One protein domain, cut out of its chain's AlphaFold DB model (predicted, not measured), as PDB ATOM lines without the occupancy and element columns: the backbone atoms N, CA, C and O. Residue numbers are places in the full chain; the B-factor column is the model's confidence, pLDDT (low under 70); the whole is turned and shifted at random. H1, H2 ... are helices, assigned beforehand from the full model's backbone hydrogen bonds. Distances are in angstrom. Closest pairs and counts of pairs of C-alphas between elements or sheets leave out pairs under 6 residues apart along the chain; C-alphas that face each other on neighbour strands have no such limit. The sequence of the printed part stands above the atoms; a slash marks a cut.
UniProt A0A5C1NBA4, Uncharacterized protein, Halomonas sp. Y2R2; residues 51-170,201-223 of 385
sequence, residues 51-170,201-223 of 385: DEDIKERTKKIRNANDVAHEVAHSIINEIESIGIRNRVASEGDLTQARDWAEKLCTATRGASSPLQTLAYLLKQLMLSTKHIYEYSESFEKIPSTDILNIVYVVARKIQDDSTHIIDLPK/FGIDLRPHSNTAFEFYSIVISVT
ATOM      1  N   ASP A  51      -2.317 -18.244  73.329       71.56
ATOM      2  CA  ASP A  51      -1.573 -17.167  72.663       71.56
ATOM      3  C   ASP A  51      -1.079 -17.605  71.277       71.56
ATOM      4  O   ASP A  51      -1.163 -16.838  70.314       71.56
ATOM      5  N   GLU A  52      -0.616 -18.849  71.159       73.25
ATOM      6  CA  GLU A  52      -0.167 -19.446  69.904       73.25
ATOM      7  C   GLU A  52      -1.326 -19.647  68.913       73.25
ATOM      8  O   GLU A  52      -1.228 -19.191  67.772       73.25
ATOM      9  N   ASP A  53      -2.468 -20.187  69.359       71.00
ATOM     10  CA  ASP A  53      -3.685 -20.316  68.537       71.00
ATOM     11  C   ASP A  53      -4.213 -18.940  68.081       71.00
ATOM     12  O   ASP A  53      -4.564 -18.740  66.915       71.00
ATOM     13  N   ILE A  54      -4.209 -17.935  68.966       71.69
ATOM     14  CA  ILE A  54      -4.586 -16.553  68.623       71.69
ATOM     15  C   ILE A  54      -3.648 -15.982  67.556       71.69
ATOM     16  O   ILE A  54      -4.114 -15.355  66.596       71.69
ATOM     17  N   LYS A  55      -2.336 -16.190  67.699       76.12
ATOM     18  CA  LYS A  55      -1.325 -15.699  66.756       76.12
ATOM     19  C   LYS A  55      -1.459 -16.375  65.393       76.12
ATOM     20  O   LYS A  55      -1.443 -15.680  64.376       76.12
ATOM     21  N   GLU A  56      -1.640 -17.694  65.361       76.62
ATOM     22  CA  GLU A  56      -1.816 -18.452  64.122       76.62
ATOM     23  C   GLU A  56      -3.089 -18.022  63.382       76.62
ATOM     24  O   GLU A  56      -3.048 -17.731  62.183       76.62
ATOM     25  N   ARG A  57      -4.212 -17.884  64.095       72.69
ATOM     26  CA  ARG A  57      -5.471 -17.390  63.514       72.69
ATOM     27  C   ARG A  57      -5.343 -15.967  62.991       72.69
ATOM     28  O   ARG A  57      -5.792 -15.688  61.886       72.69
ATOM     29  N   THR A  58      -4.685 -15.082  63.739       78.50
ATOM     30  CA  THR A  58      -4.444 -13.700  63.296       78.50
ATOM     31  C   THR A  58      -3.611 -13.666  62.014       78.50
ATOM     32  O   THR A  58      -3.914 -12.894  61.106       78.50
ATOM     33  N   LYS A  59      -2.595 -14.534  61.897       81.88
ATOM     34  CA  LYS A  59      -1.800 -14.670  60.671       81.88
ATOM     35  C   LYS A  59      -2.650 -15.164  59.495       81.88
ATOM     36  O   LYS A  59      -2.554 -14.598  58.415       81.88
ATOM     37  N   LYS A  60      -3.511 -16.167  59.709       81.69
ATOM     38  CA  LYS A  60      -4.436 -16.668  58.674       81.69
ATOM     39  C   LYS A  60      -5.377 -15.571  58.167       81.69
ATOM     40  O   LYS A  60      -5.550 -15.450  56.962       81.69
ATOM     41  N   ILE A  61      -5.925 -14.752  59.065       82.44
ATOM     42  CA  ILE A  61      -6.821 -13.641  58.704       82.44
ATOM     43  C   ILE A  61      -6.083 -12.573  57.909       82.44
ATOM     44  O   ILE A  61      -6.609 -12.117  56.907       82.44
ATOM     45  N   ARG A  62      -4.870 -12.188  58.328       83.94
ATOM     46  CA  ARG A  62      -4.058 -11.214  57.582       83.94
ATOM     47  C   ARG A  62      -3.784 -11.695  56.165       83.94
ATOM     48  O   ARG A  62      -4.110 -10.989  55.228       83.94
ATOM     49  N   ASN A  63      -3.329 -12.938  56.019       88.12
ATOM     50  CA  ASN A  63      -3.106 -13.521  54.700       88.12
ATOM     51  C   ASN A  63      -4.397 -13.550  53.857       88.12
ATOM     52  O   ASN A  63      -4.354 -13.293  52.660       88.12
ATOM     53  N   ALA A  64      -5.550 -13.856  54.461       88.12
ATOM     54  CA  ALA A  64      -6.833 -13.837  53.756       88.12
ATOM     55  C   ALA A  64      -7.293 -12.412  53.394       88.12
ATOM     56  O   ALA A  64      -7.878 -12.210  52.333       88.12
ATOM     57  N   ASN A  65      -7.017 -11.421  54.243       87.38
ATOM     58  CA  ASN A  65      -7.248 -10.013  53.935       87.38
ATOM     59  C   ASN A  65      -6.360  -9.552  52.768       87.38
ATOM     60  O   ASN A  65      -6.869  -8.868  51.890       87.38
ATOM     61  N   ASP A  66      -5.084  -9.950  52.729       90.94
ATOM     62  CA  ASP A  66      -4.160  -9.608  51.639       90.94
ATOM     63  C   ASP A  66      -4.662 -10.182  50.300       90.94
ATOM     64  O   ASP A  66      -4.752  -9.469  49.303       90.94
ATOM     65  N   VAL A  67      -5.118 -11.440  50.293       94.31
ATOM     66  CA  VAL A  67      -5.753 -12.049  49.109       94.31
ATOM     67  C   VAL A  67      -7.032 -11.302  48.711       94.31
ATOM     68  O   VAL A  67      -7.265 -11.045  47.529       94.31
ATOM     69  N   ALA A  68      -7.873 -10.927  49.680       93.12
ATOM     70  CA  ALA A  68      -9.075 -10.142  49.410       93.12
ATOM     71  C   ALA A  68      -8.743  -8.755  48.833       93.12
ATOM     72  O   ALA A  68      -9.451  -8.296  47.936       93.12
ATOM     73  N   HIS A  69      -7.667  -8.120  49.305       94.50
ATOM     74  CA  HIS A  69      -7.164  -6.844  48.802       94.50
ATOM     75  C   HIS A  69      -6.767  -6.941  47.328       94.50
ATOM     76  O   HIS A  69      -7.244  -6.157  46.509       94.50
ATOM     77  N   GLU A  70      -5.930  -7.922  46.980       96.44
ATOM     78  CA  GLU A  70      -5.440  -8.125  45.613       96.44
ATOM     79  C   GLU A  70      -6.585  -8.416  44.636       96.44
ATOM     80  O   GLU A  70      -6.663  -7.817  43.561       96.44
ATOM     81  N   VAL A  71      -7.521  -9.289  45.022       97.12
ATOM     82  CA  VAL A  71      -8.680  -9.623  44.181       97.12
ATOM     83  C   VAL A  71      -9.613  -8.423  44.022       97.12
ATOM     84  O   VAL A  71     -10.089  -8.168  42.915       97.12
ATOM     85  N   ALA A  72      -9.861  -7.662  45.092       96.62
ATOM     86  CA  ALA A  72     -10.655  -6.441  45.011       96.62
ATOM     87  C   ALA A  72     -10.004  -5.407  44.084       96.62
ATOM     88  O   ALA A  72     -10.686  -4.852  43.225       96.62
ATOM     89  N   HIS A  73      -8.688  -5.216  44.191       96.56
ATOM     90  CA  HIS A  73      -7.935  -4.328  43.312       96.56
ATOM     91  C   HIS A  73      -8.006  -4.763  41.839       96.56
ATOM     92  O   HIS A  73      -8.252  -3.933  40.966       96.56
ATOM     93  N   SER A  74      -7.874  -6.064  41.555       97.38
ATOM     94  CA  SER A  74      -8.028  -6.601  40.194       97.38
ATOM     95  C   SER A  74      -9.410  -6.299  39.612       97.38
ATOM     96  O   SER A  74      -9.509  -5.853  38.474       97.38
ATOM     97  N   ILE A  75     -10.478  -6.504  40.388       96.75
ATOM     98  CA  ILE A  75     -11.858  -6.250  39.939       96.75
ATOM     99  C   ILE A  75     -12.089  -4.760  39.677       96.75
ATOM    100  O   ILE A  75     -12.735  -4.409  38.694       96.75
ATOM    101  N   ILE A  76     -11.544  -3.883  40.521       95.44
ATOM    102  CA  ILE A  76     -11.591  -2.428  40.321       95.44
ATOM    103  C   ILE A  76     -10.937  -2.059  38.984       95.44
ATOM    104  O   ILE A  76     -11.576  -1.406  38.163       95.44
ATOM    105  N   ASN A  77      -9.724  -2.555  38.724       95.19
ATOM    106  CA  ASN A  77      -9.006  -2.298  37.473       95.19
ATOM    107  C   ASN A  77      -9.753  -2.870  36.251       95.19
ATOM    108  O   ASN A  77      -9.808  -2.229  35.200       95.19
ATOM    109  N   GLU A  78     -10.358  -4.059  36.379       94.31
ATOM    110  CA  GLU A  78     -11.213  -4.642  35.337       94.31
ATOM    111  C   GLU A  78     -12.407  -3.721  35.027       94.31
ATOM    112  O   GLU A  78     -12.663  -3.436  33.857       94.31
ATOM    113  N   ILE A  79     -13.099  -3.199  36.046       92.31
ATOM    114  CA  ILE A  79     -14.234  -2.280  35.869       92.31
ATOM    115  C   ILE A  79     -13.791  -0.964  35.222       92.31
ATOM    116  O   ILE A  79     -14.444  -0.501  34.291       92.31
ATOM    117  N   GLU A  80     -12.682  -0.372  35.670       90.38
ATOM    118  CA  GLU A  80     -12.152   0.882  35.110       90.38
ATOM    119  C   GLU A  80     -11.727   0.740  33.643       90.38
ATOM    120  O   GLU A  80     -11.855   1.685  32.861       90.38
ATOM    121  N   SER A  81     -11.269  -0.450  33.242       87.88
ATOM    122  CA  SER A  81     -10.910  -0.745  31.850       87.88
ATOM    123  C   SER A  81     -12.126  -0.836  30.916       87.88
ATOM    124  O   SER A  81     -12.012  -0.618  29.706       87.88
ATOM    125  N   ILE A  82     -13.309  -1.125  31.466       82.62
ATOM    126  CA  ILE A  82     -14.561  -1.198  30.719       82.62
ATOM    127  C   ILE A  82     -15.114   0.220  30.627       82.62
ATOM    128  O   ILE A  82     -15.708   0.736  31.568       82.62
ATOM    129  N   GLY A  83     -14.932   0.868  29.473       64.19
ATOM    130  CA  GLY A  83     -15.479   2.202  29.221       64.19
ATOM    131  C   GLY A  83     -16.970   2.271  29.576       64.19
ATOM    132  O   GLY A  83     -17.810   1.691  28.883       64.19
ATOM    133  N   ILE A  84     -17.290   2.966  30.670       66.50
ATOM    134  CA  ILE A  84     -18.622   2.980  31.272       66.50
ATOM    135  C   ILE A  84     -19.592   3.693  30.325       66.50
ATOM    136  O   ILE A  84     -19.596   4.919  30.206       66.50
ATOM    137  N   ARG A  85     -20.439   2.924  29.637       70.81
ATOM    138  CA  ARG A  85     -21.552   3.461  28.844       70.81
ATOM    139  C   ARG A  85     -22.842   3.316  29.633       70.81
ATOM    140  O   ARG A  85     -23.181   2.215  30.061       70.81
ATOM    141  N   ASN A  86     -23.570   4.418  29.785       80.12
ATOM    142  CA  ASN A  86     -24.890   4.423  30.403       80.12
ATOM    143  C   ASN A  86     -25.929   3.825  29.448       80.12
ATOM    144  O   ASN A  86     -26.540   4.533  28.649       80.12
ATOM    145  N   ARG A  87     -26.062   2.496  29.491       86.62
ATOM    146  CA  ARG A  87     -27.040   1.709  28.733       86.62
ATOM    147  C   ARG A  87     -27.852   0.840  29.688       86.62
ATOM    148  O   ARG A  87     -27.462   0.642  30.832       86.62
ATOM    149  N   VAL A  88     -28.967   0.294  29.216       87.25
ATOM    150  CA  VAL A  88     -29.671  -0.759  29.960       87.25
ATOM    151  C   VAL A  88     -28.735  -1.959  30.115       87.25
ATOM    152  O   VAL A  88     -28.070  -2.341  29.149       87.25
ATOM    153  N   ALA A  89     -28.680  -2.524  31.321       87.31
ATOM    154  CA  ALA A  89     -27.881  -3.704  31.612       87.31
ATOM    155  C   ALA A  89     -28.287  -4.875  30.709       87.31
ATOM    156  O   ALA A  89     -29.456  -5.246  30.617       87.31
ATOM    157  N   SER A  90     -27.298  -5.445  30.030       86.69
ATOM    158  CA  SER A  90     -27.429  -6.693  29.289       86.69
ATOM    159  C   SER A  90     -27.230  -7.897  30.214       86.69
ATOM    160  O   SER A  90     -26.633  -7.784  31.284       86.69
ATOM    161  N   GLU A  91     -27.681  -9.075  29.782       85.56
ATOM    162  CA  GLU A  91     -27.446 -10.339  30.498       85.56
ATOM    163  C   GLU A  91     -25.948 -10.599  30.749       85.56
ATOM    164  O   GLU A  91     -25.557 -11.114  31.800       85.56
ATOM    165  N   GLY A  92     -25.095 -10.175  29.809       87.44
ATOM    166  CA  GLY A  92     -23.642 -10.215  29.958       87.44
ATOM    167  C   GLY A  92     -23.142  -9.342  31.112       87.44
ATOM    168  O   GLY A  92     -22.340  -9.817  31.911       87.44
ATOM    169  N   ASP A  93     -23.666  -8.117  31.260       88.94
ATOM    170  CA  ASP A  93     -23.288  -7.216  32.363       88.94
ATOM    171  C   ASP A  93     -23.697  -7.818  33.724       88.94
ATOM    172  O   ASP A  93     -22.928  -7.790  34.683       88.94
ATOM    173  N   LEU A  94     -24.893  -8.419  33.800       88.88
ATOM    174  CA  LEU A  94     -25.392  -9.099  35.003       88.88
ATOM    175  C   LEU A  94     -24.555 -10.330  35.364       88.88
ATOM    176  O   LEU A  94     -24.248 -10.562  36.535       88.88
ATOM    177  N   THR A  95     -24.177 -11.122  34.361       91.00
ATOM    178  CA  THR A  95     -23.344 -12.315  34.554       91.00
ATOM    179  C   THR A  95     -21.943 -11.926  35.010       91.00
ATOM    180  O   THR A  95     -21.458 -12.472  35.996       91.00
ATOM    181  N   GLN A  96     -21.340 -10.913  34.388       92.44
ATOM    182  CA  GLN A  96     -20.034 -10.402  34.788       92.44
ATOM    183  C   GLN A  96     -20.046  -9.854  36.224       92.44
ATOM    184  O   GLN A  96     -19.173 -10.197  37.022       92.44
ATOM    185  N   ALA A  97     -21.067  -9.071  36.590       93.00
ATOM    186  CA  ALA A  97     -21.225  -8.555  37.949       93.00
ATOM    187  C   ALA A  97     -21.380  -9.675  38.992       93.00
ATOM    188  O   ALA A  97     -20.771  -9.621  40.065       93.00
ATOM    189  N   ARG A  98     -22.150 -10.723  38.668       94.00
ATOM    190  CA  ARG A  98     -22.277 -11.924  39.503       94.00
ATOM    191  C   ARG A  98     -20.934 -12.632  39.668       94.00
ATOM    192  O   ARG A  98     -20.587 -13.009  40.786       94.00
ATOM    193  N   ASP A  99     -20.185 -12.800  38.585       95.69
ATOM    194  CA  ASP A  99     -18.911 -13.514  38.602       95.69
ATOM    195  C   ASP A  99     -17.852 -12.740  39.412       95.69
ATOM    196  O   ASP A  99     -17.124 -13.338  40.205       95.69
ATOM    197  N   TRP A 100     -17.813 -11.405  39.323       96.75
ATOM    198  CA  TRP A 100     -16.993 -10.577  40.219       96.75
ATOM    199  C   TRP A 100     -17.414 -10.700  41.686       96.75
ATOM    200  O   TRP A 100     -16.560 -10.862  42.559       96.75
ATOM    201  N   ALA A 101     -18.717 -10.681  41.974       96.06
ATOM    202  CA  ALA A 101     -19.217 -10.871  43.333       96.06
ATOM    203  C   ALA A 101     -18.858 -12.263  43.893       96.06
ATOM    204  O   ALA A 101     -18.521 -12.402  45.070       96.06
ATOM    205  N   GLU A 102     -18.870 -13.299  43.053       95.75
ATOM    206  CA  GLU A 102     -18.436 -14.647  43.418       95.75
ATOM    207  C   GLU A 102     -16.924 -14.743  43.662       95.75
ATOM    208  O   GLU A 102     -16.506 -15.358  44.654       95.75
ATOM    209  N   LYS A 103     -16.106 -14.087  42.827       96.19
ATOM    210  CA  LYS A 103     -14.657 -13.954  43.045       96.19
ATOM    211  C   LYS A 103     -14.366 -13.288  44.395       96.19
ATOM    212  O   LYS A 103     -13.630 -13.862  45.197       96.19
ATOM    213  N   LEU A 104     -15.003 -12.151  44.702       94.94
ATOM    214  CA  LEU A 104     -14.867 -11.461  45.997       94.94
ATOM    215  C   LEU A 104     -15.302 -12.343  47.171       94.94
ATOM    216  O   LEU A 104     -14.603 -12.444  48.180       94.94
ATOM    217  N   CYS A 105     -16.447 -13.017  47.050       93.75
ATOM    218  CA  CYS A 105     -16.960 -13.892  48.104       93.75
ATOM    219  C   CYS A 105     -16.034 -15.091  48.360       93.75
ATOM    220  O   CYS A 105     -15.951 -15.574  49.488       93.75
ATOM    221  N   THR A 106     -15.339 -15.579  47.332       92.56
ATOM    222  CA  THR A 106     -14.362 -16.666  47.465       92.56
ATOM    223  C   THR A 106     -13.056 -16.168  48.078       92.56
ATOM    224  O   THR A 106     -12.547 -16.808  48.996       92.56
ATOM    225  N   ALA A 107     -12.557 -15.012  47.634       91.94
ATOM    226  CA  ALA A 107     -11.318 -14.408  48.127       91.94
ATOM    227  C   ALA A 107     -11.403 -14.000  49.604       91.94
ATOM    228  O   ALA A 107     -10.444 -14.144  50.353       91.94
ATOM    229  N   THR A 108     -12.575 -13.548  50.050       89.25
ATOM    230  CA  THR A 108     -12.796 -13.133  51.442       89.25
ATOM    231  C   THR A 108     -12.980 -14.304  52.412       89.25
ATOM    232  O   THR A 108     -13.064 -14.077  53.618       89.25
ATOM    233  N   ARG A 109     -13.020 -15.568  51.963       86.44
ATOM    234  CA  ARG A 109     -13.181 -16.722  52.869       86.44
ATOM    235  C   ARG A 109     -12.038 -16.784  53.885       86.44
ATOM    236  O   ARG A 109     -10.883 -16.971  53.527       86.44
ATOM    237  N   GLY A 110     -12.373 -16.674  55.169       78.31
ATOM    238  CA  GLY A 110     -11.384 -16.654  56.254       78.31
ATOM    239  C   GLY A 110     -10.794 -15.271  56.559       78.31
ATOM    240  O   GLY A 110     -10.042 -15.155  57.525       78.31
ATOM    241  N   ALA A 111     -11.167 -14.234  55.801       84.62
ATOM    242  CA  ALA A 111     -10.862 -12.835  56.104       84.62
ATOM    243  C   ALA A 111     -11.689 -12.328  57.300       84.62
ATOM    244  O   ALA A 111     -12.504 -13.060  57.872       84.62
ATOM    245  N   SER A 112     -11.510 -11.062  57.675       83.12
ATOM    246  CA  SER A 112     -12.316 -10.447  58.743       83.12
ATOM    247  C   SER A 112     -13.821 -10.476  58.413       83.12
ATOM    248  O   SER A 112     -14.228 -10.404  57.250       83.12
ATOM    249  N   SER A 113     -14.668 -10.584  59.439       81.44
ATOM    250  CA  SER A 113     -16.121 -10.756  59.288       81.44
ATOM    251  C   SER A 113     -16.804  -9.652  58.458       81.44
ATOM    252  O   SER A 113     -17.686  -9.991  57.663       81.44
ATOM    253  N   PRO A 114     -16.419  -8.358  58.554       82.94
ATOM    254  CA  PRO A 114     -16.987  -7.308  57.704       82.94
ATOM    255  C   PRO A 114     -16.754  -7.549  56.205       82.94
ATOM    256  O   PRO A 114     -17.696  -7.458  55.421       82.94
ATOM    257  N   LEU A 115     -15.537  -7.954  55.819       88.56
ATOM    258  CA  LEU A 115     -15.152  -8.235  54.428       88.56
ATOM    259  C   LEU A 115     -15.987  -9.385  53.854       88.56
ATOM    260  O   LEU A 115     -16.592  -9.258  52.790       88.56
ATOM    261  N   GLN A 116     -16.072 -10.489  54.606       89.31
ATOM    262  CA  GLN A 116     -16.886 -11.651  54.240       89.31
ATOM    263  C   GLN A 116     -18.362 -11.295  54.088       89.31
ATOM    264  O   GLN A 116     -19.031 -11.770  53.173       89.31
ATOM    265  N   THR A 117     -18.874 -10.460  54.991       88.56
ATOM    266  CA  THR A 117     -20.284 -10.075  55.004       88.56
ATOM    267  C   THR A 117     -20.625  -9.180  53.818       88.56
ATOM    268  O   THR A 117     -21.610  -9.456  53.140       88.56
ATOM    269  N   LEU A 118     -19.799  -8.175  53.502       92.06
ATOM    270  CA  LEU A 118     -19.988  -7.334  52.313       92.06
ATOM    271  C   LEU A 118     -19.981  -8.161  51.027       92.06
ATOM    272  O   LEU A 118     -20.896  -8.045  50.212       92.06
ATOM    273  N   ALA A 119     -18.978  -9.029  50.864       94.12
ATOM    274  CA  ALA A 119     -18.857  -9.861  49.675       94.12
ATOM    275  C   ALA A 119     -20.025 -10.853  49.542       94.12
ATOM    276  O   ALA A 119     -20.552 -11.055  48.446       94.12
ATOM    277  N   TYR A 120     -20.478 -11.432  50.659       93.50
ATOM    278  CA  TYR A 120     -21.647 -12.306  50.678       93.50
ATOM    279  C   TYR A 120     -22.929 -11.562  50.285       93.50
ATOM    280  O   TYR A 120     -23.664 -12.041  49.423       93.50
ATOM    281  N   LEU A 121     -23.197 -10.396  50.882       93.56
ATOM    282  CA  LEU A 121     -24.394  -9.604  50.582       93.56
ATOM    283  C   LEU A 121     -24.412  -9.142  49.121       93.56
ATOM    284  O   LEU A 121     -25.451  -9.236  48.469       93.56
ATOM    285  N   LEU A 122     -23.259  -8.732  48.580       96.38
ATOM    286  CA  LEU A 122     -23.121  -8.397  47.162       96.38
ATOM    287  C   LEU A 122     -23.436  -9.602  46.270       96.38
ATOM    288  O   LEU A 122     -24.221  -9.475  45.334       96.38
ATOM    289  N   LYS A 123     -22.872 -10.780  46.577       94.62
ATOM    290  CA  LYS A 123     -23.156 -12.014  45.830       94.62
ATOM    291  C   LYS A 123     -24.650 -12.328  45.827       94.62
ATOM    292  O   LYS A 123     -25.202 -12.601  44.765       94.62
ATOM    293  N   GLN A 124     -25.307 -12.274  46.986       92.56
ATOM    294  CA  GLN A 124     -26.744 -12.539  47.084       92.56
ATOM    295  C   GLN A 124     -27.571 -11.522  46.288       92.56
ATOM    296  O   GLN A 124     -28.472 -11.919  45.557       92.56
ATOM    297  N   LEU A 125     -27.223 -10.231  46.348       93.38
ATOM    298  CA  LEU A 125     -27.906  -9.195  45.570       93.38
ATOM    299  C   LEU A 125     -27.788  -9.444  44.062       93.38
ATOM    300  O   LEU A 125     -28.792  -9.374  43.354       93.38
ATOM    301  N   MET A 126     -26.588  -9.759  43.565       93.75
ATOM    302  CA  MET A 126     -26.375 -10.031  42.138       93.75
ATOM    303  C   MET A 126     -27.103 -11.303  41.680       93.75
ATOM    304  O   MET A 126     -27.668 -11.323  40.588       93.75
ATOM    305  N   LEU A 127     -27.146 -12.344  42.523       89.31
ATOM    306  CA  LEU A 127     -27.900 -13.571  42.247       89.31
ATOM    307  C   LEU A 127     -29.407 -13.308  42.140       89.31
ATOM    308  O   LEU A 127     -30.015 -13.706  41.145       89.31
ATOM    309  N   SER A 128     -29.997 -12.604  43.110       85.88
ATOM    310  CA  SER A 128     -31.424 -12.256  43.084       85.88
ATOM    311  C   SER A 128     -31.774 -11.364  41.892       85.88
ATOM    312  O   SER A 128     -32.752 -11.614  41.191       85.88
ATOM    313  N   THR A 129     -30.937 -10.359  41.611       83.31
ATOM    314  CA  THR A 129     -31.143  -9.415  40.498       83.31
ATOM    315  C   THR A 129     -31.168 -10.137  39.151       83.31
ATOM    316  O   THR A 129     -32.061  -9.885  38.344       83.31
ATOM    317  N   LYS A 130     -30.226 -11.064  38.919       77.94
ATOM    318  CA  LYS A 130     -30.163 -11.850  37.680       77.94
ATOM    319  C   LYS A 130     -31.430 -12.685  37.477       77.94
ATOM    320  O   LYS A 130     -32.031 -12.618  36.411       77.94
ATOM    321  N   HIS A 131     -31.881 -13.389  38.516       72.81
ATOM    322  CA  HIS A 131     -33.094 -14.207  38.445       72.81
ATOM    323  C   HIS A 131     -34.343 -13.377  38.100       72.81
ATOM    324  O   HIS A 131     -35.163 -13.792  37.285       72.81
ATOM    325  N   ILE A 132     -34.487 -12.182  38.684       69.94
ATOM    326  CA  ILE A 132     -35.616 -11.282  38.393       69.94
ATOM    327  C   ILE A 132     -35.595 -10.825  36.929       69.94
ATOM    328  O   ILE A 132     -36.646 -10.765  36.294       69.94
ATOM    329  N   TYR A 133     -34.408 -10.547  36.389       68.88
ATOM    330  CA  TYR A 133     -34.223 -10.153  34.990       68.88
ATOM    331  C   TYR A 133     -34.547 -11.262  33.990       68.88
ATOM    332  O   TYR A 133     -35.080 -10.977  32.922       68.88
ATOM    333  N   GLU A 134     -34.223 -12.512  34.319       66.38
ATOM    334  CA  GLU A 134     -34.452 -13.667  33.441       66.38
ATOM    335  C   GLU A 134     -35.908 -14.153  33.480       66.38
ATOM    336  O   GLU A 134     -36.449 -14.569  32.458       66.38
ATOM    337  N   TYR A 135     -36.550 -14.107  34.653       55.56
ATOM    338  CA  TYR A 135     -37.876 -14.695  34.865       55.56
ATOM    339  C   TYR A 135     -39.037 -13.713  34.637       55.56
ATOM    340  O   TYR A 135     -40.181 -14.136  34.463       55.56
ATOM    341  N   SER A 136     -38.788 -12.400  34.662       51.72
ATOM    342  CA  SER A 136     -39.844 -11.391  34.560       51.72
ATOM    343  C   SER A 136     -39.536 -10.322  33.521       51.72
ATOM    344  O   SER A 136     -38.395  -9.895  33.365       51.72
ATOM    345  N   GLU A 137     -40.579  -9.805  32.865       55.38
ATOM    346  CA  GLU A 137     -40.559  -8.422  32.389       55.38
ATOM    347  C   GLU A 137     -40.384  -7.523  33.622       55.38
ATOM    348  O   GLU A 137     -41.358  -7.121  34.264       55.38
ATOM    349  N   SER A 138     -39.128  -7.301  34.022       61.25
ATOM    350  CA  SER A 138     -38.781  -6.506  35.196       61.25
ATOM    351  C   SER A 138     -39.493  -5.158  35.115       61.25
ATOM    352  O   SER A 138     -39.443  -4.499  34.070       61.25
ATOM    353  N   PHE A 139     -40.092  -4.701  36.214       69.62
ATOM    354  CA  PHE A 139     -40.781  -3.405  36.233       69.62
ATOM    355  C   PHE A 139     -39.879  -2.207  35.975       69.62
ATOM    356  O   PHE A 139     -40.356  -1.109  35.683       69.62
ATOM    357  N   GLU A 140     -38.578  -2.407  36.137       76.19
ATOM    358  CA  GLU A 140     -37.575  -1.379  36.016       76.19
ATOM    359  C   GLU A 140     -36.364  -1.925  35.263       76.19
ATOM    360  O   GLU A 140     -35.734  -2.903  35.669       76.19
ATOM    361  N   LYS A 141     -36.019  -1.241  34.171       78.50
ATOM    362  CA  LYS A 141     -34.761  -1.454  33.462       78.50
ATOM    363  C   LYS A 141     -33.643  -0.732  34.212       78.50
ATOM    364  O   LYS A 141     -33.698   0.480  34.395       78.50
ATOM    365  N   ILE A 142     -32.633  -1.480  34.630       84.75
ATOM    366  CA  ILE A 142     -31.518  -1.037  35.453       84.75
ATOM    367  C   ILE A 142     -30.399  -0.588  34.512       84.75
ATOM    368  O   ILE A 142     -30.035  -1.330  33.590       84.75
ATOM    369  N   PRO A 143     -29.833   0.609  34.720       88.00
ATOM    370  CA  PRO A 143     -28.627   1.025  34.022       88.00
ATOM    371  C   PRO A 143     -27.448   0.102  34.350       88.00
ATOM    372  O   PRO A 143     -27.191  -0.190  35.517       88.00
ATOM    373  N   SER A 144     -26.669  -0.303  33.346       88.56
ATOM    374  CA  SER A 144     -25.427  -1.063  33.548       88.56
ATOM    375  C   SER A 144     -24.490  -0.353  34.528       88.56
ATOM    376  O   SER A 144     -23.860  -0.993  35.362       88.56
ATOM    377  N   THR A 145     -24.456   0.982  34.490       90.19
ATOM    378  CA  THR A 145     -23.649   1.817  35.388       90.19
ATOM    379  C   THR A 145     -23.984   1.613  36.854       90.19
ATOM    380  O   THR A 145     -23.076   1.589  37.673       90.19
ATOM    381  N   ASP A 146     -25.257   1.437  37.197       90.75
ATOM    382  CA  ASP A 146     -25.686   1.277  38.587       90.75
ATOM    383  C   ASP A 146     -25.164  -0.048  39.154       90.75
ATOM    384  O   ASP A 146     -24.638  -0.086  40.264       90.75
ATOM    385  N   ILE A 147     -25.234  -1.121  38.359       90.81
ATOM    386  CA  ILE A 147     -24.740  -2.454  38.731       90.81
ATOM    387  C   ILE A 147     -23.221  -2.425  38.902       90.81
ATOM    388  O   ILE A 147     -22.704  -2.835  39.943       90.81
ATOM    389  N   LEU A 148     -22.512  -1.899  37.899       91.38
ATOM    390  CA  LEU A 148     -21.054  -1.798  37.915       91.38
ATOM    391  C   LEU A 148     -20.570  -0.938  39.085       91.38
ATOM    392  O   LEU A 148     -19.652  -1.338  39.796       91.38
ATOM    393  N   ASN A 149     -21.220   0.200  39.342       92.44
ATOM    394  CA  ASN A 149     -20.848   1.085  40.439       92.44
ATOM    395  C   ASN A 149     -21.088   0.435  41.810       92.44
ATOM    396  O   ASN A 149     -20.296   0.657  42.721       92.44
ATOM    397  N   ILE A 150     -22.141  -0.374  41.986       94.88
ATOM    398  CA  ILE A 150     -22.349  -1.109  43.244       94.88
ATOM    399  C   ILE A 150     -21.192  -2.082  43.476       94.88
ATOM    400  O   ILE A 150     -20.605  -2.076  44.560       94.88
ATOM    401  N   VAL A 151     -20.831  -2.882  42.464       95.81
ATOM    402  CA  VAL A 151     -19.696  -3.816  42.563       95.81
ATOM    403  C   VAL A 151     -18.402  -3.053  42.844       95.81
ATOM    404  O   VAL A 151     -17.675  -3.416  43.763       95.81
ATOM    405  N   TYR A 152     -18.150  -1.964  42.114       94.75
ATOM    406  CA  TYR A 152     -16.970  -1.118  42.270       94.75
ATOM    407  C   TYR A 152     -16.845  -0.545  43.687       94.75
ATOM    408  O   TYR A 152     -15.798  -0.672  44.318       94.75
ATOM    409  N   VAL A 153     -17.911   0.058  44.224       94.19
ATOM    410  CA  VAL A 153     -17.882   0.691  45.553       94.19
ATOM    411  C   VAL A 153     -17.715  -0.356  46.654       94.19
ATOM    412  O   VAL A 153     -16.959  -0.125  47.595       94.19
ATOM    413  N   VAL A 154     -18.359  -1.523  46.532       95.38
ATOM    414  CA  VAL A 154     -18.160  -2.629  47.483       95.38
ATOM    415  C   VAL A 154     -16.741  -3.196  47.388       95.38
ATOM    416  O   VAL A 154     -16.120  -3.426  48.423       95.38
ATOM    417  N   ALA A 155     -16.199  -3.385  46.182       95.44
ATOM    418  CA  ALA A 155     -14.825  -3.849  45.985       95.44
ATOM    419  C   ALA A 155     -13.818  -2.863  46.590       95.44
ATOM    420  O   ALA A 155     -12.953  -3.270  47.358       95.44
ATOM    421  N   ARG A 156     -13.985  -1.561  46.338       92.38
ATOM    422  CA  ARG A 156     -13.151  -0.507  46.928       92.38
ATOM    423  C   ARG A 156     -13.228  -0.510  48.450       92.38
ATOM    424  O   ARG A 156     -12.206  -0.446  49.117       92.38
ATOM    425  N   LYS A 157     -14.429  -0.674  49.004       89.12
ATOM    426  CA  LYS A 157     -14.621  -0.783  50.451       89.12
ATOM    427  C   LYS A 157     -13.902  -2.004  51.038       89.12
ATOM    428  O   LYS A 157     -13.264  -1.882  52.076       89.12
ATOM    429  N   ILE A 158     -13.964  -3.156  50.368       91.38
ATOM    430  CA  ILE A 158     -13.224  -4.367  50.756       91.38
ATOM    431  C   ILE A 158     -11.709  -4.128  50.674       91.38
ATOM    432  O   ILE A 158     -10.983  -4.495  51.595       91.38
ATOM    433  N   GLN A 159     -11.236  -3.485  49.605       91.25
ATOM    434  CA  GLN A 159      -9.831  -3.122  49.435       91.25
ATOM    435  C   GLN A 159      -9.351  -2.216  50.581       91.25
ATOM    436  O   GLN A 159      -8.314  -2.496  51.184       91.25
ATOM    437  N   ASP A 160     -10.125  -1.192  50.935       85.06
ATOM    438  CA  ASP A 160      -9.809  -0.281  52.033       85.06
ATOM    439  C   ASP A 160      -9.829  -1.025  53.382       85.06
ATOM    440  O   ASP A 160      -8.831  -1.035  54.104       85.06
ATOM    441  N   ASP A 161     -10.913  -1.732  53.709       85.19
ATOM    442  CA  ASP A 161     -11.077  -2.414  55.000       85.19
ATOM    443  C   ASP A 161     -10.066  -3.549  55.215       85.19
ATOM    444  O   ASP A 161      -9.666  -3.811  56.350       85.19
ATOM    445  N   SER A 162      -9.609  -4.209  54.148       82.69
ATOM    446  CA  SER A 162      -8.633  -5.306  54.235       82.69
ATOM    447  C   SER A 162      -7.298  -4.870  54.850       82.69
ATOM    448  O   SER A 162      -6.663  -5.652  55.562       82.69
ATOM    449  N   THR A 163      -6.922  -3.602  54.649       74.88
ATOM    450  CA  THR A 163      -5.680  -3.014  55.172       74.88
ATOM    451  C   THR A 163      -5.840  -2.424  56.578       74.88
ATOM    452  O   THR A 163      -4.854  -2.294  57.303       74.88
ATOM    453  N   HIS A 164      -7.073  -2.125  57.004       68.25
ATOM    454  CA  HIS A 164      -7.359  -1.415  58.259       68.25
ATOM    455  C   HIS A 164      -8.020  -2.284  59.342       68.25
ATOM    456  O   HIS A 164      -7.946  -1.950  60.527       68.25
ATOM    457  N   ILE A 165      -8.650  -3.407  58.978       62.06
ATOM    458  CA  ILE A 165      -9.410  -4.260  59.900       62.06
ATOM    459  C   ILE A 165      -8.702  -5.598  60.095       62.06
ATOM    460  O   ILE A 165      -8.610  -6.412  59.181       62.06
ATOM    461  N   ILE A 166      -8.264  -5.870  61.327       58.78
ATOM    462  CA  ILE A 166      -7.802  -7.199  61.743       58.78
ATOM    463  C   ILE A 166      -8.657  -7.657  62.922       58.78
ATOM    464  O   ILE A 166      -8.495  -7.181  64.050       58.78
ATOM    465  N   ASP A 167      -9.552  -8.611  62.674       57.62
ATOM    466  CA  ASP A 167     -10.319  -9.252  63.739       57.62
ATOM    467  C   ASP A 167      -9.390 -10.069  64.653       57.62
ATOM    468  O   ASP A 167      -8.880 -11.126  64.286       57.62
ATOM    469  N   LEU A 168      -9.166  -9.587  65.880       52.44
ATOM    470  CA  LEU A 168      -8.352 -10.292  66.873       52.44
ATOM    471  C   LEU A 168      -9.205 -11.289  67.677       52.44
ATOM    472  O   LEU A 168     -10.114 -10.854  68.403       52.44
ATOM    473  N   PRO A 169      -8.889 -12.598  67.665       51.78
ATOM    474  CA  PRO A 169      -9.573 -13.553  68.528       51.78
ATOM    475  C   PRO A 169      -9.382 -13.177  70.015       51.78
ATOM    476  O   PRO A 169      -8.294 -12.801  70.454       51.78
ATOM    477  N   LYS A 170     -10.467 -13.195  70.807       49.38
ATOM    478  CA  LYS A 170     -10.422 -12.981  72.271       49.38
ATOM    479  C   LYS A 170     -10.118 -14.294  72.979       49.38
ATOM    480  O   LYS A 170     -10.651 -15.331  72.596       49.38
ATOM    481  N   PHE A 201     -15.474 -16.687  63.357       51.69
ATOM    482  CA  PHE A 201     -15.063 -16.096  62.083       51.69
ATOM    483  C   PHE A 201     -16.161 -16.435  61.075       51.69
ATOM    484  O   PHE A 201     -16.603 -17.586  61.048       51.69
ATOM    485  N   GLY A 202     -16.650 -15.459  60.311       64.75
ATOM    486  CA  GLY A 202     -17.710 -15.711  59.339       64.75
ATOM    487  C   GLY A 202     -18.605 -14.513  59.055       64.75
ATOM    488  O   GLY A 202     -18.373 -13.401  59.518       64.75
ATOM    489  N   ILE A 203     -19.657 -14.776  58.293       74.81
ATOM    490  CA  ILE A 203     -20.628 -13.784  57.829       74.81
ATOM    491  C   ILE A 203     -21.530 -13.339  58.998       74.81
ATOM    492  O   ILE A 203     -22.141 -14.172  59.673       74.81
ATOM    493  N   ASP A 204     -21.650 -12.029  59.225       76.44
ATOM    494  CA  ASP A 204     -22.574 -11.422  60.188       76.44
ATOM    495  C   ASP A 204     -23.875 -10.988  59.501       76.44
ATOM    496  O   ASP A 204     -24.020  -9.865  59.027       76.44
ATOM    497  N   LEU A 205     -24.857 -11.888  59.481       72.62
ATOM    498  CA  LEU A 205     -26.164 -11.641  58.861       72.62
ATOM    499  C   LEU A 205     -27.154 -10.898  59.762       72.62
ATOM    500  O   LEU A 205     -28.338 -10.827  59.443       72.62
ATOM    501  N   ARG A 206     -26.723 -10.365  60.911       77.44
ATOM    502  CA  ARG A 206     -27.636  -9.589  61.755       77.44
ATOM    503  C   ARG A 206     -28.027  -8.306  61.014       77.44
ATOM    504  O   ARG A 206     -27.134  -7.522  60.683       77.44
ATOM    505  N   PRO A 207     -29.327  -8.015  60.832       68.50
ATOM    506  CA  PRO A 207     -29.754  -6.838  60.069       68.50
ATOM    507  C   PRO A 207     -29.403  -5.489  60.703       68.50
ATOM    508  O   PRO A 207     -29.443  -4.453  60.052       68.50
ATOM    509  N   HIS A 208     -29.065  -5.504  61.992       73.38
ATOM    510  CA  HIS A 208     -28.618  -4.347  62.762       73.38
ATOM    511  C   HIS A 208     -27.087  -4.248  62.873       73.38
ATOM    512  O   HIS A 208     -26.582  -3.485  63.697       73.38
ATOM    513  N   SER A 209     -26.339  -5.057  62.114       72.88
ATOM    514  CA  SER A 209     -24.881  -4.944  62.032       72.88
ATOM    515  C   SER A 209     -24.477  -3.678  61.267       72.88
ATOM    516  O   SER A 209     -25.209  -3.197  60.399       72.88
ATOM    517  N   ASN A 210     -23.287  -3.144  61.569       75.25
ATOM    518  CA  ASN A 210     -22.751  -1.998  60.831       75.25
ATOM    519  C   ASN A 210     -22.577  -2.335  59.346       75.25
ATOM    520  O   ASN A 210     -22.924  -1.536  58.487       75.25
ATOM    521  N   THR A 211     -22.128  -3.557  59.048       82.06
ATOM    522  CA  THR A 211     -21.919  -4.015  57.675       82.06
ATOM    523  C   THR A 211     -23.221  -4.102  56.876       82.06
ATOM    524  O   THR A 211     -23.238  -3.713  55.713       82.06
ATOM    525  N   ALA A 212     -24.334  -4.536  57.486       81.62
ATOM    526  CA  ALA A 212     -25.646  -4.521  56.831       81.62
ATOM    527  C   ALA A 212     -26.120  -3.092  56.514       81.62
ATOM    528  O   ALA A 212     -26.620  -2.823  55.420       81.62
ATOM    529  N   PHE A 213     -25.932  -2.160  57.455       84.44
ATOM    530  CA  PHE A 213     -26.250  -0.747  57.246       84.44
ATOM    531  C   PHE A 213     -25.368  -0.094  56.174       84.44
ATOM    532  O   PHE A 213     -25.863   0.682  55.352       84.44
ATOM    533  N   GLU A 214     -24.076  -0.409  56.167       84.19
ATOM    534  CA  GLU A 214     -23.106   0.086  55.194       84.19
ATOM    535  C   GLU A 214     -23.404  -0.443  53.791       84.19
ATOM    536  O   GLU A 214     -23.494   0.351  52.857       84.19
ATOM    537  N   PHE A 215     -23.678  -1.742  53.650       90.50
ATOM    538  CA  PHE A 215     -24.085  -2.344  52.381       90.50
ATOM    539  C   PHE A 215     -25.330  -1.661  51.799       90.50
ATOM    540  O   PHE A 215     -25.310  -1.191  50.662       90.50
ATOM    541  N   TYR A 216     -26.391  -1.522  52.601       90.69
ATOM    542  CA  TYR A 216     -27.595  -0.802  52.184       90.69
ATOM    543  C   TYR A 216     -27.293   0.662  51.823       90.69
ATOM    544  O   TYR A 216     -27.792   1.174  50.822       90.69
ATOM    545  N   SER A 217     -26.436   1.335  52.600       87.25
ATOM    546  CA  SER A 217     -26.020   2.718  52.339       87.25
ATOM    547  C   SER A 217     -25.298   2.874  50.998       87.25
ATOM    548  O   SER A 217     -25.559   3.849  50.296       87.25
ATOM    549  N   ILE A 218     -24.435   1.918  50.636       90.62
ATOM    550  CA  ILE A 218     -23.759   1.878  49.336       90.62
ATOM    551  C   ILE A 218     -24.807   1.796  48.227       90.62
ATOM    552  O   ILE A 218     -24.849   2.686  47.378       90.62
ATOM    553  N   VAL A 219     -25.710   0.809  48.287       92.44
ATOM    554  CA  VAL A 219     -26.751   0.610  47.265       92.44
ATOM    555  C   VAL A 219     -27.573   1.886  47.068       92.44
ATOM    556  O   VAL A 219     -27.620   2.419  45.962       92.44
ATOM    557  N   ILE A 220     -28.151   2.461  48.129       89.62
ATOM    558  CA  ILE A 220     -29.010   3.651  47.973       89.62
ATOM    559  C   ILE A 220     -28.265   4.901  47.483       89.62
ATOM    560  O   ILE A 220     -28.908   5.815  46.968       89.62
ATOM    561  N   SER A 221     -26.947   4.983  47.706       85.88
ATOM    562  CA  SER A 221     -26.129   6.135  47.307       85.88
ATOM    563  C   SER A 221     -25.706   6.083  45.843       85.88
ATOM    564  O   SER A 221     -25.498   7.126  45.228       85.88
ATOM    565  N   VAL A 222     -25.601   4.873  45.296       88.00
ATOM    566  CA  VAL A 222     -25.055   4.612  43.966       88.00
ATOM    567  C   VAL A 222     -26.151   4.466  42.918       88.00
ATOM    568  O   VAL A 222     -25.947   4.859  41.772       88.00
ATOM    569  N   THR A 223     -27.309   3.920  43.296       88.50
ATOM    570  CA  THR A 223     -28.394   3.646  42.354       88.50
ATOM    571  C   THR A 223     -29.665   4.430  42.661       88.50
ATOM    572  O   THR A 223     -30.038   4.679  43.812       88.50
TER     573      THR A 223
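Overview. This is residues 51 to 170 and 201 to 223 of the 385 residues of an uncharacterized protein of Halomonas sp. Y2R2 (UniProt A0A5C1NBA4). An elongated up-and-down bundle of four helices, H1 to H4, each running against the one before, has a fifth, H5, slanting over H3 and H4. The long H1 lies on the side away from H5, with H4 between them. The printed part has 143 residues with five named helices, H1 to H5 in chain order, and no named strand; the class is all helix. It is compact, with a radius of gyration of the C-alphas of 15.9 A, and spans 56 by 32 by 24 A.

Along the chain. H1, residues 51 to 81, is 45.0 A long, from C-alpha 51 at (-1.573, -17.167, 72.663). H2 is residues 91 to 107, 24.2 A; H3, 113 to 135, 32.9 A; H4, 144 to 164, 30.6 A. H5, residues 210 to 222, 18.3 A, ends with C-alpha 222 at (-25.055, 4.612, 43.966).

Arrangement. H1, with residues 65 to 79 alone, touches the hub H4, closest C-alphas His 69 and Gln 159, 4.6 A, at a shallow tilt of 31 degrees, opposite ways. H2 and H3, a helical hairpin, touch, closest C-alphas Cys 105 and Ala 119, 4.7 A. H4 touches H5 with residues 146 to 154 alone, closest C-alphas Ile 150 and Val 219, 6.2 A, at a steep tilt of 36 degrees, only just. H1 and H5 are apart. Every O i to N i+4 pair is within hydrogen-bond range in H1, H2, H3 and H5; in H4, 15 of 17 are.

Size, cuts and confidence. The two C-alphas farthest apart, those of Asp 51 and Glu 137, are 56.7 A apart. Residues 171 to 200 are not printed; C-alphas 170 and 201 are 11.6 A apart across the cut. Of the links printed whole, none is long. Residues under pLDDT 70 include 132 to 139 and 164 to 170.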